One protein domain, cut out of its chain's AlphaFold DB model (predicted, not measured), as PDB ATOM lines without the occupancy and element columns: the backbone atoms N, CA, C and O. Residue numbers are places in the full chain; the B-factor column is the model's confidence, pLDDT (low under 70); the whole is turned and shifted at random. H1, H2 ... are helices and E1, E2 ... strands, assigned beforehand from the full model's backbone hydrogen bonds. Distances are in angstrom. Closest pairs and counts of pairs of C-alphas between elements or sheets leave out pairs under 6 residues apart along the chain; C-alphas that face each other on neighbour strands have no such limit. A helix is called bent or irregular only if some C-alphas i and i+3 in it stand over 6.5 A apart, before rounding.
ATOM      1  N   ILE A  61     110.315 118.746 156.750       95.75
ATOM      2  CA  ILE A  61     110.366 117.387 157.322       95.75
ATOM      3  C   ILE A  61     109.047 116.916 157.947       95.75
ATOM      4  O   ILE A  61     108.711 115.743 157.824       95.75
ATOM      5  N   GLY A  62     108.264 117.796 158.582       96.25
ATOM      6  CA  GLY A  62     107.189 117.355 159.490       96.25
ATOM      7  C   GLY A  62     106.102 116.524 158.812       96.25
ATOM      8  O   GLY A  62     105.729 115.451 159.278       96.25
ATOM      9  N   HIS A  63     105.640 116.998 157.662       95.88
ATOM     10  CA  HIS A  63     104.698 116.280 156.810       95.88
ATOM     11  C   HIS A  63     105.238 114.942 156.265       95.88
ATOM     12  O   HIS A  63     104.465 113.996 156.137       95.88
ATOM     13  N   LEU A  64     106.548 114.823 156.003       96.38
ATOM     14  CA  LEU A  64     107.161 113.554 155.604       96.38
ATOM     15  C   LEU A  64     107.109 112.564 156.765       96.38
ATOM     16  O   LEU A  64     106.563 111.476 156.613       96.38
ATOM     17  N   GLU A  65     107.625 112.955 157.932       95.88
ATOM     18  CA  GLU A  65     107.666 112.121 159.141       95.88
ATOM     19  C   GLU A  65     106.302 111.528 159.493       95.88
ATOM     20  O   GLU A  65     106.200 110.337 159.788       95.88
ATOM     21  N   LEU A  66     105.241 112.328 159.370       96.88
ATOM     22  CA  LEU A  66     103.881 111.849 159.567       96.88
ATOM     23  C   LEU A  66     103.519 110.729 158.590       96.88
ATOM     24  O   LEU A  66     103.100 109.656 159.022       96.88
ATOM     25  N   VAL A  67     103.714 110.935 157.287       96.62
ATOM     26  CA  VAL A  67     103.354 109.921 156.287       96.62
ATOM     27  C   VAL A  67     104.212 108.666 156.451       96.62
ATOM     28  O   VAL A  67     103.677 107.560 156.459       96.62
ATOM     29  N   PHE A  68     105.520 108.816 156.673       96.19
ATOM     30  CA  PHE A  68     106.422 107.693 156.937       96.19
ATOM     31  C   PHE A  68     106.021 106.908 158.193       96.19
ATOM     32  O   PHE A  68     106.080 105.678 158.186       96.19
ATOM     33  N   SER A  69     105.559 107.580 159.252       95.81
ATOM     34  CA  SER A  69     105.086 106.896 160.460       95.81
ATOM     35  C   SER A  69     103.823 106.057 160.227       95.81
ATOM     36  O   SER A  69     103.692 104.992 160.828       95.81
ATOM     37  N   LEU A  70     102.936 106.502 159.327       96.38
ATOM     38  CA  LEU A  70     101.651 105.860 159.029       96.38
ATOM     39  C   LEU A  70     101.745 104.764 157.964       96.38
ATOM     40  O   LEU A  70     100.829 103.955 157.832       96.38
ATOM     41  N   MET A  71     102.832 104.740 157.193       96.44
ATOM     42  CA  MET A  71     102.986 103.886 156.012       96.44
ATOM     43  C   MET A  71     104.063 102.803 156.173       96.44
ATOM     44  O   MET A  71     104.490 102.237 155.176       96.44
ATOM     45  N   LYS A  72     104.539 102.505 157.391       95.38
ATOM     46  CA  LYS A  72     105.702 101.615 157.623       95.38
ATOM     47  C   LYS A  72     105.590 100.239 156.957       95.38
ATOM     48  O   LYS A  72     106.539  99.791 156.323       95.38
ATOM     49  N   ASP A  73     104.441  99.591 157.095       95.19
ATOM     50  CA  ASP A  73     104.099  98.322 156.444       95.19
ATOM     51  C   ASP A  73     104.133  98.450 154.915       95.19
ATOM     52  O   ASP A  73     104.852  97.703 154.260       95.19
ATOM     53  N   VAL A  74     103.451  99.447 154.342       96.69
ATOM     54  CA  VAL A  74     103.411  99.663 152.885       96.69
ATOM     55  C   VAL A  74     104.804  99.971 152.335       96.69
ATOM     56  O   VAL A  74     105.207  99.429 151.313       96.69
ATOM     57  N   LEU A  75     105.576 100.806 153.028       96.38
ATOM     58  CA  LEU A  75     106.942 101.158 152.646       96.38
ATOM     59  C   LEU A  75     107.884  99.952 152.706       96.38
ATOM     60  O   LEU A  75     108.758  99.828 151.850       96.38
ATOM     61  N   SER A  76     107.693  99.048 153.672       96.12
ATOM     62  CA  SER A  76     108.428  97.781 153.725       96.12
ATOM     63  C   SER A  76     108.138  96.922 152.495       96.12
ATOM     64  O   SER A  76     109.073  96.428 151.870       96.12
ATOM     65  N   LEU A  77     106.864  96.798 152.109       97.00
ATOM     66  CA  LEU A  77     106.460  96.055 150.911       97.00
ATOM     67  C   LEU A  77     107.044  96.670 149.634       97.00
ATOM     68  O   LEU A  77     107.583  95.966 148.788       97.00
ATOM     69  N   LEU A  78     106.995  97.997 149.510       97.25
ATOM     70  CA  LEU A  78     107.546  98.701 148.349       97.25
ATOM     71  C   LEU A  78     109.063  98.539 148.238       97.25
ATOM     72  O   LEU A  78     109.581  98.452 147.127       97.25
ATOM     73  N   ARG A  79     109.777  98.496 149.369       96.62
ATOM     74  CA  ARG A  79     111.226  98.261 149.398       96.62
ATOM     75  C   ARG A  79     111.582  96.840 148.968       96.62
ATOM     76  O   ARG A  79     112.574  96.667 148.272       96.62
ATOM     77  N   GLU A  80     110.797  95.855 149.397       96.62
ATOM     78  CA  GLU A  80     110.983  94.444 149.039       96.62
ATOM     79  C   GLU A  80     110.765  94.216 147.536       96.62
ATOM     80  O   GLU A  80     111.599  93.608 146.872       96.62
ATOM     81  N   GLU A  81     109.672  94.747 146.984       97.06
ATOM     82  CA  GLU A  81     109.260  94.470 145.602       97.06
ATOM     83  C   GLU A  81     109.994  95.362 144.579       97.06
ATOM     84  O   GLU A  81     110.343  94.919 143.476       97.06
ATOM     85  N   TYR A  82     110.288  96.618 144.934       96.31
ATOM     86  CA  TYR A  82     110.907  97.606 144.041       96.31
ATOM     87  C   TYR A  82     112.185  98.236 144.629       96.31
ATOM     88  O   TYR A  82     112.259  99.462 144.710       96.31
ATOM     89  N   PRO A  83     113.219  97.461 145.007       95.19
ATOM     90  CA  PRO A  83     114.408  97.996 145.679       95.19
ATOM     91  C   PRO A  83     115.133  99.081 144.862       95.19
ATOM     92  O   PRO A  83     115.474 100.130 145.406       95.19
ATOM     93  N   ASP A  84     115.283  98.883 143.548       93.50
ATOM     94  CA  ASP A  84     116.009  99.808 142.657       93.50
ATOM     95  C   ASP A  84     115.270 101.135 142.412       93.50
ATOM     96  O   ASP A  84     115.869 102.168 142.095       93.50
ATOM     97  N   ASP A  85     113.945 101.111 142.544       94.50
ATOM     98  CA  ASP A  85     113.054 102.238 142.270       94.50
ATOM     99  C   ASP A  85     112.411 102.809 143.546       94.50
ATOM    100  O   ASP A  85     111.705 103.819 143.483       94.50
ATOM    101  N   TYR A  86     112.705 102.221 144.712       95.19
ATOM    102  CA  TYR A  86     112.022 102.453 145.985       95.19
ATOM    103  C   TYR A  86     111.917 103.939 146.335       95.19
ATOM    104  O   TYR A  86     110.819 104.462 146.517       95.19
ATOM    105  N   MET A  87     113.041 104.659 146.374       93.44
ATOM    106  CA  MET A  87     113.025 106.066 146.783       93.44
ATOM    107  C   MET A  87     112.344 106.980 145.757       93.44
ATOM    108  O   MET A  87     111.686 107.945 146.144       93.44
ATOM    109  N   LYS A  88     112.440 106.673 144.455       95.50
ATOM    110  CA  LYS A  88     111.745 107.432 143.397       95.50
ATOM    111  C   LYS A  88     110.233 107.212 143.483       95.50
ATOM    112  O   LYS A  88     109.472 108.172 143.362       95.50
ATOM    113  N   LEU A  89     109.816 105.975 143.752       95.75
ATOM    114  CA  LEU A  89     108.423 105.587 143.954       95.75
ATOM    115  C   LEU A  89     107.855 106.306 145.178       95.75
ATOM    116  O   LEU A  89     106.824 106.975 145.076       95.75
ATOM    117  N   VAL A  90     108.564 106.249 146.307       95.56
ATOM    118  CA  VAL A  90     108.176 106.934 147.544       95.56
ATOM    119  C   VAL A  90     108.072 108.441 147.320       95.56
ATOM    120  O   VAL A  90     107.032 109.019 147.630       95.56
ATOM    121  N   ALA A  91     109.070 109.079 146.704       95.00
ATOM    122  CA  ALA A  91     109.019 110.509 146.404       95.00
ATOM    123  C   ALA A  91     107.838 110.885 145.504       95.00
ATOM    124  O   ALA A  91     107.161 111.879 145.768       95.00
ATOM    125  N   PHE A  92     107.558 110.089 144.468       95.69
ATOM    126  CA  PHE A  92     106.416 110.326 143.592       95.69
ATOM    127  C   PHE A  92     105.091 110.173 144.353       95.69
ATOM    128  O   PHE A  92     104.240 111.057 144.272       95.69
ATOM    129  N   SER A  93     104.938 109.119 145.160       96.06
ATOM    130  CA  SER A  93     103.727 108.898 145.964       96.06
ATOM    131  C   SER A  93     103.484 110.021 146.986       96.06
ATOM    132  O   SER A  93     102.359 110.509 147.122       96.06
ATOM    133  N   LEU A  94     104.535 110.506 147.652       95.31
ATOM    134  CA  LEU A  94     104.450 111.618 148.598       95.31
ATOM    135  C   LEU A  94     104.121 112.934 147.902       95.31
ATOM    136  O   LEU A  94     103.249 113.663 148.371       95.31
ATOM    137  N   ASN A  95     104.755 113.217 146.759       94.44
ATOM    138  CA  ASN A  95     104.424 114.395 145.965       94.44
ATOM    139  C   ASN A  95     102.937 114.389 145.600       94.44
ATOM    140  O   ASN A  95     102.247 115.368 145.849       94.44
ATOM    141  N   ARG A  96     102.421 113.265 145.100       93.06
ATOM    142  CA  ARG A  96     101.010 113.118 144.729       93.06
ATOM    143  C   ARG A  96     100.043 113.330 145.891       93.06
ATOM    144  O   ARG A  96      98.985 113.909 145.681       93.06
ATOM    145  N   LEU A  97     100.409 112.918 147.102       95.19
ATOM    146  CA  LEU A  97      99.610 113.164 148.303       95.19
ATOM    147  C   LEU A  97      99.634 114.643 148.733       95.19
ATOM    148  O   LEU A  97      98.592 115.208 149.061       95.19
ATOM    149  N   ILE A  98     100.823 115.248 148.774       90.94
ATOM    150  CA  ILE A  98     101.053 116.556 149.403       90.94
ATOM    151  C   ILE A  98     100.799 117.692 148.401       90.94
ATOM    152  O   ILE A  98      99.974 118.571 148.642       90.94
ATOM    153  N   PHE A  99     101.489 117.660 147.263       86.50
ATOM    154  CA  PHE A  99     101.389 118.643 146.187       86.50
ATOM    155  C   PHE A  99     101.463 117.927 144.838       86.50
ATOM    156  O   PHE A  99     102.558 117.829 144.276       86.50
ATOM    157  N   PRO A 100     100.334 117.420 144.312       88.88
ATOM    158  CA  PRO A 100     100.336 116.756 143.023       88.88
ATOM    159  C   PRO A 100     100.884 117.699 141.952       88.88
ATOM    160  O   PRO A 100     100.287 118.727 141.639       88.88
ATOM    161  N   MET A 101     102.061 117.366 141.428       89.56
ATOM    162  CA  MET A 101     102.765 118.176 140.442       89.56
ATOM    163  C   MET A 101     103.077 117.357 139.185       89.56
ATOM    164  O   MET A 101     103.245 116.136 139.255       89.56
ATOM    165  N   PRO A 102     103.229 118.012 138.019       90.06
ATOM    166  CA  PRO A 102     103.757 117.356 136.829       90.06
ATOM    167  C   PRO A 102     105.169 116.806 137.071       90.06
ATOM    168  O   PRO A 102     105.956 117.415 137.798       90.06
ATOM    169  N   LEU A 103     105.547 115.730 136.368       91.50
ATOM    170  CA  LEU A 103     106.853 115.053 136.515       91.50
ATOM    171  C   LEU A 103     108.067 116.003 136.484       91.50
ATOM    172  O   LEU A 103     109.046 115.779 137.194       91.50
ATOM    173  N   LYS A 104     108.001 117.079 135.686       91.25
ATOM    174  CA  LYS A 104     109.048 118.116 135.573       91.25
ATOM    175  C   LYS A 104     109.317 118.910 136.847       91.25
ATOM    176  O   LYS A 104     110.423 119.412 137.001       91.25
ATOM    177  N   SER A 105     108.349 118.999 137.749       92.62
ATOM    178  CA  SER A 105     108.424 119.841 138.947       92.62
ATOM    179  C   SER A 105     108.772 119.057 140.213       92.62
ATOM    180  O   SER A 105     109.099 119.654 141.234       92.62
ATOM    181  N   ILE A 106     108.752 117.723 140.153       93.62
ATOM    182  CA  ILE A 106     108.929 116.868 141.335       93.62
ATOM    183  C   ILE A 106     110.341 116.983 141.902       93.62
ATOM    184  O   ILE A 106     110.496 117.023 143.117       93.62
ATOM    185  N   LYS A 107     111.361 117.122 141.045       94.75
ATOM    186  CA  LYS A 107     112.739 117.369 141.494       94.75
ATOM    187  C   LYS A 107     112.822 118.625 142.366       94.75
ATOM    188  O   LYS A 107     113.333 118.559 143.476       94.75
ATOM    189  N   SER A 108     112.244 119.729 141.899       93.75
ATOM    190  CA  SER A 108     112.242 121.000 142.629       93.75
ATOM    191  C   SER A 108     111.452 120.943 143.934       93.75
ATOM    192  O   SER A 108     111.753 121.691 144.859       93.75
ATOM    193  N   TRP A 109     110.434 120.084 144.025       94.81
ATOM    194  CA  TRP A 109     109.766 119.815 145.296       94.81
ATOM    195  C   TRP A 109     110.669 118.996 146.230       94.81
ATOM    196  O   TRP A 109     110.895 119.419 147.358       94.81
ATOM    197  N   VAL A 110     111.263 117.896 145.752       95.31
ATOM    198  CA  VAL A 110     112.178 117.052 146.543       95.31
ATOM    199  C   VAL A 110     113.348 117.858 147.110       95.31
ATOM    200  O   VAL A 110     113.648 117.706 148.291       95.31
ATOM    201  N   GLU A 111     113.941 118.757 146.319       93.81
ATOM    202  CA  GLU A 111     115.039 119.658 146.718       93.81
ATOM    203  C   GLU A 111     114.696 120.551 147.930       93.81
ATOM    204  O   GLU A 111     115.595 120.937 148.671       93.81
ATOM    205  N   LYS A 112     113.409 120.839 148.182       93.88
ATOM    206  CA  LYS A 112     112.939 121.613 149.353       93.88
ATOM    207  C   LYS A 112     112.691 120.762 150.594       93.88
ATOM    208  O   LYS A 112     112.452 121.294 151.675       93.88
ATOM    209  N   THR A 113     112.699 119.446 150.448       95.06
ATOM    210  CA  THR A 113     112.350 118.507 151.514       95.06
ATOM    211  C   THR A 113     113.570 117.718 151.964       95.06
ATOM    212  O   THR A 113     114.592 117.652 151.272       95.06
ATOM    213  N   TRP A 114     113.445 117.048 153.108       94.56
ATOM    214  CA  TRP A 114     114.504 116.179 153.619       94.56
ATOM    215  C   TRP A 114     114.859 115.013 152.681       94.56
ATOM    216  O   TRP A 114     115.968 114.488 152.744       94.56
ATOM    217  N   LEU A 115     113.967 114.644 151.751       94.25
ATOM    218  CA  LEU A 115     114.221 113.589 150.763       94.25
ATOM    219  C   LEU A 115     115.435 113.877 149.866       94.25
ATOM    220  O   LEU A 115     116.048 112.940 149.363       94.25
ATOM    221  N   SER A 116     115.811 115.145 149.680       93.12
ATOM    222  CA  SER A 116     116.989 115.539 148.892       93.12
ATOM    223  C   SER A 116     118.323 115.018 149.448       93.12
ATOM    224  O   SER A 116     119.310 114.965 148.714       93.12
ATOM    225  N   ARG A 117     118.356 114.599 150.722       89.44
ATOM    226  CA  ARG A 117     119.528 113.978 151.358       89.44
ATOM    227  C   ARG A 117     119.792 112.554 150.879       89.44
ATOM    228  O   ARG A 117     120.933 112.121 150.948       89.44
ATOM    229  N   THR A 118     118.762 111.873 150.384       87.25
ATOM    230  CA  THR A 118     118.837 110.478 149.926       87.25
ATOM    231  C   THR A 118     118.604 110.371 148.417       87.25
ATOM    232  O   THR A 118     119.122 109.475 147.756       87.25
ATOM    233  N   ILE A 119     117.825 111.288 147.831       90.25
ATOM    234  CA  ILE A 119     117.452 111.261 146.413       90.25
ATOM    235  C   ILE A 119     118.238 112.317 145.642       90.25
ATOM    236  O   ILE A 119     117.866 113.490 145.613       90.25
ATOM    237  N   HIS A 120     119.290 111.880 144.952       78.81
ATOM    238  CA  HIS A 120     120.121 112.763 144.124       78.81
ATOM    239  C   HIS A 120     119.754 112.709 142.634       78.81
ATOM    240  O   HIS A 120     119.799 113.721 141.934       78.81
ATOM    241  N   GLU A 121     119.318 111.548 142.143       84.19
ATOM    242  CA  GLU A 121     118.994 111.339 140.730       84.19
ATOM    243  C   GLU A 121     117.486 111.330 140.481       84.19
ATOM    244  O   GLU A 121     116.844 110.278 140.377       84.19
ATOM    245  N   LEU A 122     116.915 112.529 140.346       92.19
ATOM    246  CA  LEU A 122     115.522 112.703 139.952       92.19
ATOM    247  C   LEU A 122     115.402 113.608 138.728       92.19
ATOM    248  O   LEU A 122     115.757 114.784 138.736       92.19
ATOM    249  N   ASN A 400      89.062 116.019 162.520       93.25
ATOM    250  CA  ASN A 400      88.663 115.997 161.108       93.25
ATOM    251  C   ASN A 400      87.542 116.994 160.746       93.25
ATOM    252  O   ASN A 400      87.301 117.234 159.570       93.25
ATOM    253  N   ASN A 401      86.849 117.568 161.734       93.38
ATOM    254  CA  ASN A 401      85.893 118.664 161.546       93.38
ATOM    255  C   ASN A 401      86.549 120.059 161.539       93.38
ATOM    256  O   ASN A 401      85.888 121.035 161.197       93.38
ATOM    257  N   LYS A 402      87.816 120.166 161.957       93.81
ATOM    258  CA  LYS A 402      88.570 121.426 162.058       93.81
ATOM    259  C   LYS A 402      89.668 121.544 161.008       93.81
ATOM    260  O   LYS A 402      90.002 122.654 160.614       93.81
ATOM    261  N   ILE A 403      90.266 120.421 160.615       95.62
ATOM    262  CA  ILE A 403      91.398 120.390 159.693       95.62
ATOM    263  C   ILE A 403      91.225 119.258 158.682       95.62
ATOM    264  O   ILE A 403      90.911 118.124 159.053       95.62
ATOM    265  N   SER A 404      91.419 119.571 157.400       95.19
ATOM    266  CA  SER A 404      91.443 118.565 156.339       95.19
ATOM    267  C   SER A 404      92.795 117.844 156.288       95.19
ATOM    268  O   SER A 404      93.790 118.301 156.851       95.19
ATOM    269  N   VAL A 405      92.859 116.728 155.556       96.00
ATOM    270  CA  VAL A 405      94.124 116.025 155.276       96.00
ATOM    271  C   VAL A 405      95.155 116.961 154.633       96.00
ATOM    272  O   VAL A 405      96.300 117.014 155.081       96.00
ATOM    273  N   LYS A 406      94.748 117.742 153.621       94.44
ATOM    274  CA  LYS A 406      95.648 118.684 152.941       94.44
ATOM    275  C   LYS A 406      96.112 119.801 153.870       94.44
ATOM    276  O   LYS A 406      97.296 120.123 153.869       94.44
ATOM    277  N   ASP A 407      95.221 120.334 154.702       95.19
ATOM    278  CA  ASP A 407      95.591 121.371 155.667       95.19
ATOM    279  C   ASP A 407      96.566 120.843 156.719       95.19
ATOM    280  O   ASP A 407      97.519 121.537 157.064       95.19
ATOM    281  N   ALA A 408      96.379 119.610 157.201       97.06
ATOM    282  CA  ALA A 408      97.295 118.994 158.156       97.06
ATOM    283  C   ALA A 408      98.705 118.854 157.563       97.06
ATOM    284  O   ALA A 408      99.680 119.287 158.182       97.06
ATOM    285  N   LEU A 409      98.813 118.332 156.336       97.00
ATOM    286  CA  LEU A 409     100.090 118.227 155.621       97.00
ATOM    287  C   LEU A 409     100.725 119.606 155.384       97.00
ATOM    288  O   LEU A 409     101.921 119.773 155.612       97.00
ATOM    289  N   LEU A 410      99.929 120.607 155.002       95.56
ATOM    290  CA  LEU A 410     100.394 121.976 154.773       95.56
ATOM    291  C   LEU A 410     100.860 122.678 156.059       95.56
ATOM    292  O   LEU A 410     101.816 123.449 156.035       95.56
ATOM    293  N   GLN A 411     100.203 122.458 157.200       96.19
ATOM    294  CA  GLN A 411     100.685 123.012 158.469       96.19
ATOM    295  C   GLN A 411     101.998 122.349 158.889       96.19
ATOM    296  O   GLN A 411     102.912 123.039 159.336       96.19
ATOM    297  N   LEU A 412     102.117 121.032 158.713       96.75
ATOM    298  CA  LEU A 412     103.311 120.277 159.089       96.75
ATOM    299  C   LEU A 412     104.495 120.470 158.131       96.75
ATOM    300  O   LEU A 412     105.630 120.203 158.527       96.75
ATOM    301  N   SER A 413     104.280 120.965 156.907       95.19
ATOM    302  CA  SER A 413     105.383 121.357 156.015       95.19
ATOM    303  C   SER A 413     106.171 122.560 156.551       95.19
ATOM    304  O   SER A 413     107.304 122.779 156.146       95.19
ATOM    305  N   LYS A 414     105.628 123.288 157.540       95.12
ATOM    306  CA  LYS A 414     106.306 124.398 158.235       95.12
ATOM    307  C   LYS A 414     107.307 123.947 159.307       95.12
ATOM    308  O   LYS A 414     107.855 124.787 160.017       95.12
ATOM    309  N   ILE A 415     107.506 122.639 159.483       95.69
ATOM    310  CA  ILE A 415     108.561 122.092 160.343       95.69
ATOM    311  C   ILE A 415     109.791 121.854 159.471       95.69
ATOM    312  O   ILE A 415     109.751 121.006 158.572       95.69
ATOM    313  N   TYR A 416     110.873 122.578 159.767       94.62
ATOM    314  CA  TYR A 416     112.102 122.569 158.977       94.62
ATOM    315  C   TYR A 416     113.309 122.036 159.755       94.62
ATOM    316  O   TYR A 416     113.457 122.290 160.954       94.62
ATOM    317  N   LEU A 417     114.205 121.358 159.038       92.69
ATOM    318  CA  LEU A 417     115.571 121.062 159.461       92.69
ATOM    319  C   LEU A 417     116.543 121.955 158.691       92.69
ATOM    320  O   LEU A 417     116.486 122.024 157.464       92.69
ATOM    321  N   THR A 418     117.447 122.612 159.408       89.81
ATOM    322  CA  THR A 418     118.495 123.462 158.844       89.81
ATOM    323  C   THR A 418     119.831 122.741 158.940       89.81
ATOM    324  O   THR A 418     120.288 122.406 160.034       89.81
ATOM    325  N   ASP A 419     120.466 122.524 157.793       87.81
ATOM    326  CA  ASP A 419     121.831 122.018 157.703       87.81
ATOM    327  C   ASP A 419     122.803 123.200 157.788       87.81
ATOM    328  O   ASP A 419     122.787 124.093 156.936       87.81
ATOM    329  N   ILE A 420     123.635 123.230 158.828       83.00
ATOM    330  CA  ILE A 420     124.684 124.246 159.004       83.00
ATOM    331  C   ILE A 420     126.094 123.658 158.824       83.00
ATOM    332  O   ILE A 420     127.067 124.197 159.344       83.00
ATOM    333  N   GLY A 421     126.203 122.550 158.088       73.31
ATOM    334  CA  GLY A 421     127.445 121.847 157.771       73.31
ATOM    335  C   GLY A 421     127.810 120.836 158.847       73.31
ATOM    336  O   GLY A 421     127.716 119.631 158.637       73.31
ATOM    337  N   ASP A 422     128.186 121.330 160.026       71.69
ATOM    338  CA  ASP A 422     128.698 120.477 161.108       71.69
ATOM    339  C   ASP A 422     127.573 119.814 161.929       71.69
ATOM    340  O   ASP A 422     127.816 118.896 162.712       71.69
ATOM    341  N   LYS A 423     126.333 120.301 161.798       81.81
ATOM    342  CA  LYS A 423     125.152 119.756 162.475       81.81
ATOM    343  C   LYS A 423     123.865 120.088 161.730       81.81
ATOM    344  O   LYS A 423     123.782 121.083 161.011       81.81
ATOM    345  N   ILE A 424     122.841 119.290 162.000       86.69
ATOM    346  CA  ILE A 424     121.460 119.552 161.600       86.69
ATOM    347  C   ILE A 424     120.724 120.083 162.828       86.69
ATOM    348  O   ILE A 424     120.802 119.489 163.904       86.69
ATOM    349  N   ILE A 425     120.040 121.214 162.685       87.56
ATOM    350  CA  ILE A 425     119.240 121.814 163.756       87.56
ATOM    351  C   ILE A 425     117.782 121.930 163.327       87.56
ATOM    352  O   ILE A 425     117.483 122.194 162.166       87.56
ATOM    353  N   MET A 426     116.869 121.768 164.275       89.56
ATOM    354  CA  MET A 426     115.454 122.040 164.053       89.56
ATOM    355  C   MET A 426     115.189 123.545 164.103       89.56
ATOM    356  O   MET A 426     115.627 124.222 165.033       89.56
ATOM    357  N   ALA A 427     114.467 124.061 163.109       85.81
ATOM    358  CA  ALA A 427     114.010 125.444 163.111       85.81
ATOM    359  C   ALA A 427     112.905 125.668 164.158       85.81
ATOM    360  O   ALA A 427     112.225 124.733 164.588       85.81
ATOM    361  N   GLU A 428     112.693 126.925 164.549       85.50
ATOM    362  CA  GLU A 428     111.599 127.287 165.449       85.50
ATOM    363  C   GLU A 428     110.239 126.912 164.843       85.50
ATOM    364  O   GLU A 428     109.882 127.334 163.743       85.50
ATOM    365  N   ILE A 429     109.463 126.116 165.581       92.44
ATOM    366  CA  ILE A 429     108.145 125.652 165.138       92.44
ATOM    367  C   ILE A 429     107.065 126.637 165.609       92.44
ATOM    368  O   ILE A 429     106.964 126.885 166.818       92.44
ATOM    369  N   PRO A 430     106.202 127.154 164.711       92.75
ATOM    370  CA  PRO A 430     105.067 127.980 165.105       92.75
ATOM    371  C   PRO A 430     104.139 127.256 166.090       92.75
ATOM    372  O   PRO A 430     103.849 126.073 165.914       92.75
ATOM    373  N   LYS A 431     103.595 127.976 167.081       92.81
ATOM    374  CA  LYS A 431     102.752 127.402 168.154       92.81
ATOM    375  C   LYS A 431     101.646 126.472 167.632       92.81
ATOM    376  O   LYS A 431     101.574 125.328 168.057       92.81
ATOM    377  N   LYS A 432     100.861 126.923 166.644       93.44
ATOM    378  CA  LYS A 432      99.776 126.123 166.035       93.44
ATOM    379  C   LYS A 432     100.268 124.817 165.394       93.44
ATOM    380  O   LYS A 432      99.558 123.821 165.406       93.44
ATOM    381  N   VAL A 433     101.466 124.829 164.809       95.19
ATOM    382  CA  VAL A 433     102.062 123.650 164.159       95.19
ATOM    383  C   VAL A 433     102.566 122.668 165.212       95.19
ATOM    384  O   VAL A 433     102.395 121.466 165.044       95.19
ATOM    385  N   ARG A 434     103.128 123.173 166.317       95.00
ATOM    386  CA  ARG A 434     103.540 122.351 167.462       95.00
ATOM    387  C   ARG A 434     102.343 121.663 168.118       95.00
ATOM    388  O   ARG A 434     102.374 120.454 168.281       95.00
ATOM    389  N   GLU A 435     101.272 122.408 168.389       95.25
ATOM    390  CA  GLU A 435     100.020 121.856 168.931       95.25
ATOM    391  C   GLU A 435      99.442 120.769 168.013       95.25
ATOM    392  O   GLU A 435      99.027 119.710 168.478       95.25
ATOM    393  N   LEU A 436      99.453 120.991 166.692       96.56
ATOM    394  CA  LEU A 436      99.024 119.976 165.732       96.56
ATOM    395  C   LEU A 436      99.931 118.737 165.762       96.56
ATOM    396  O   LEU A 436      99.424 117.620 165.760       96.56
ATOM    397  N   ALA A 437     101.253 118.922 165.787       95.94
ATOM    398  CA  ALA A 437     102.212 117.825 165.866       95.94
ATOM    399  C   ALA A 437     102.001 116.983 167.136       95.94
ATOM    400  O   ALA A 437     101.961 115.761 167.041       95.94
ATOM    401  N   GLU A 438     101.767 117.621 168.286       95.31
ATOM    402  CA  GLU A 438     101.457 116.952 169.557       95.31
ATOM    403  C   GLU A 438     100.157 116.136 169.478       95.31
ATOM    404  O   GLU A 438     100.140 114.968 169.871       95.31
ATOM    405  N   ILE A 439      99.080 116.700 168.912       96.00
ATOM    406  CA  ILE A 439      97.804 115.981 168.717       96.00
ATOM    407  C   ILE A 439      97.991 114.743 167.826       96.00
ATOM    408  O   ILE A 439      97.358 113.707 168.052       96.00
ATOM    409  N   LEU A 440      98.858 114.851 166.818       95.75
ATOM    410  CA  LEU A 440      99.198 113.775 165.885       95.75
ATOM    411  C   LEU A 440     100.326 112.864 166.395       95.75
ATOM    412  O   LEU A 440     100.805 112.027 165.636       95.75
ATOM    413  N   GLU A 441     100.731 113.010 167.661       94.25
ATOM    414  CA  GLU A 441     101.760 112.202 168.333       94.25
ATOM    415  C   GLU A 441     103.141 112.235 167.656       94.25
ATOM    416  O   GLU A 441     103.966 111.327 167.800       94.25
ATOM    417  N   LEU A 442     103.420 113.315 166.934       93.69
ATOM    418  CA  LEU A 442     104.730 113.591 166.377       93.69
ATOM    419  C   LEU A 442     105.629 114.201 167.452       93.69
ATOM    420  O   LEU A 442     105.196 115.030 168.250       93.69
ATOM    421  N   LYS A 443     106.904 113.810 167.432       90.75
ATOM    422  CA  LYS A 443     107.955 114.319 168.322       90.75
ATOM    423  C   LYS A 443     109.009 115.041 167.490       90.75
ATOM    424  O   LYS A 443     109.969 114.387 167.069       90.75
ATOM    425  N   PRO A 444     108.813 116.336 167.171       87.75
ATOM    426  CA  PRO A 444     109.711 117.057 166.282       87.75
ATOM    427  C   PRO A 444     111.174 116.987 166.730       87.75
ATOM    428  O   PRO A 444     112.055 116.774 165.910       87.75
ATOM    429  N   GLU A 445     111.443 117.032 168.030       85.50
ATOM    430  CA  GLU A 445     112.783 116.926 168.609       85.50
ATOM    431  C   GLU A 445     113.551 115.641 168.242       85.50
ATOM    432  O   GLU A 445     114.769 115.594 168.404       85.50
ATOM    433  N   LEU A 446     112.864 114.610 167.735       85.19
ATOM    434  CA  LEU A 446     113.464 113.352 167.284       85.19
ATOM    435  C   LEU A 446     113.641 113.270 165.761       85.19
ATOM    436  O   LEU A 446     114.053 112.225 165.263       85.19
ATOM    437  N   PHE A 447     113.293 114.311 165.005       88.44
ATOM    438  CA  PHE A 447     113.385 114.286 163.547       88.44
ATOM    439  C   PHE A 447     114.829 114.484 163.050       88.44
ATOM    440  O   PHE A 447     115.562 115.292 163.620       88.44
TER     441      PHE A 447
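This is residues 61 to 122 and 400 to 447 of the 453 residues of the protein "DDE_Tnp_1 domain-containing protein" of Ferroplasma acidarmanus fer1 (UniProt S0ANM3). Two groups of short, crossing helices lie on two sides of H1: H2, H3, H4 and H5 make one, while H6, H7 and a small hairpin of strands E1 and E2 make the other. The printed part has 110 residues and is mostly helix, in the order H1 H2 H3 H4 H5, a cut, then H6 E1 E2 H7; its one sheet, E1 - E2, is antiparallel. It is compact, with a radius of gyration of the C-alphas of 14.5 A and spans of 40 by 39 by 26 A.

H1, residues 62 to 70, touches H6, residues 405 to 412, at a steep tilt of 53 degrees; C-alphas 63 and 412 are closest, 4.8 A apart. H2, residues 72 to 81, and H3, residues 86 to 98, form a helical hairpin and only just touch, with 3 pairs of C-alphas within 8 A; C-alphas 79 and 86 are closest, 5.5 A apart. H4, residues 103 to 110, touches residues 91 to 95 of H3 alone, about perpendicular at 88 degrees; C-alphas 95 and 106 are closest, 6.9 A apart. H5, residues 114 to 117, is close but not clearly touching H3; C-alphas 91 and 115 are closest, 7.5 A apart. E1, residues 416 to 419, and E2, residues 424 to 426, form an antiparallel hairpin, with N 418 and O 425 within hydrogen-bond range at 2.8 A. H7, residues 431 to 439, touches H6 at a steep tilt of 59 degrees; C-alphas 411 and 433 are closest, 5.9 A apart. O i to N i+4 pairs are within range throughout H1, H2, H3, H6 and H7, and 2 of 4 in H4; H5 is too short for one.

H1 begins at C-alpha 62 (107.189, 117.355, 159.490) and H7 ends at C-alpha 439 (97.804, 115.981, 168.717). H3 is 18.2 A long and H2 14.4 A. H4 is irregular: C-alphas 104 and 107 are 7.0 A apart.

Residues 123 to 399 are not printed, and C-alphas 122 and 400 are 34.3 A apart. Of the links printed whole, each is tight. No printed residue is under 70 in pLDDT.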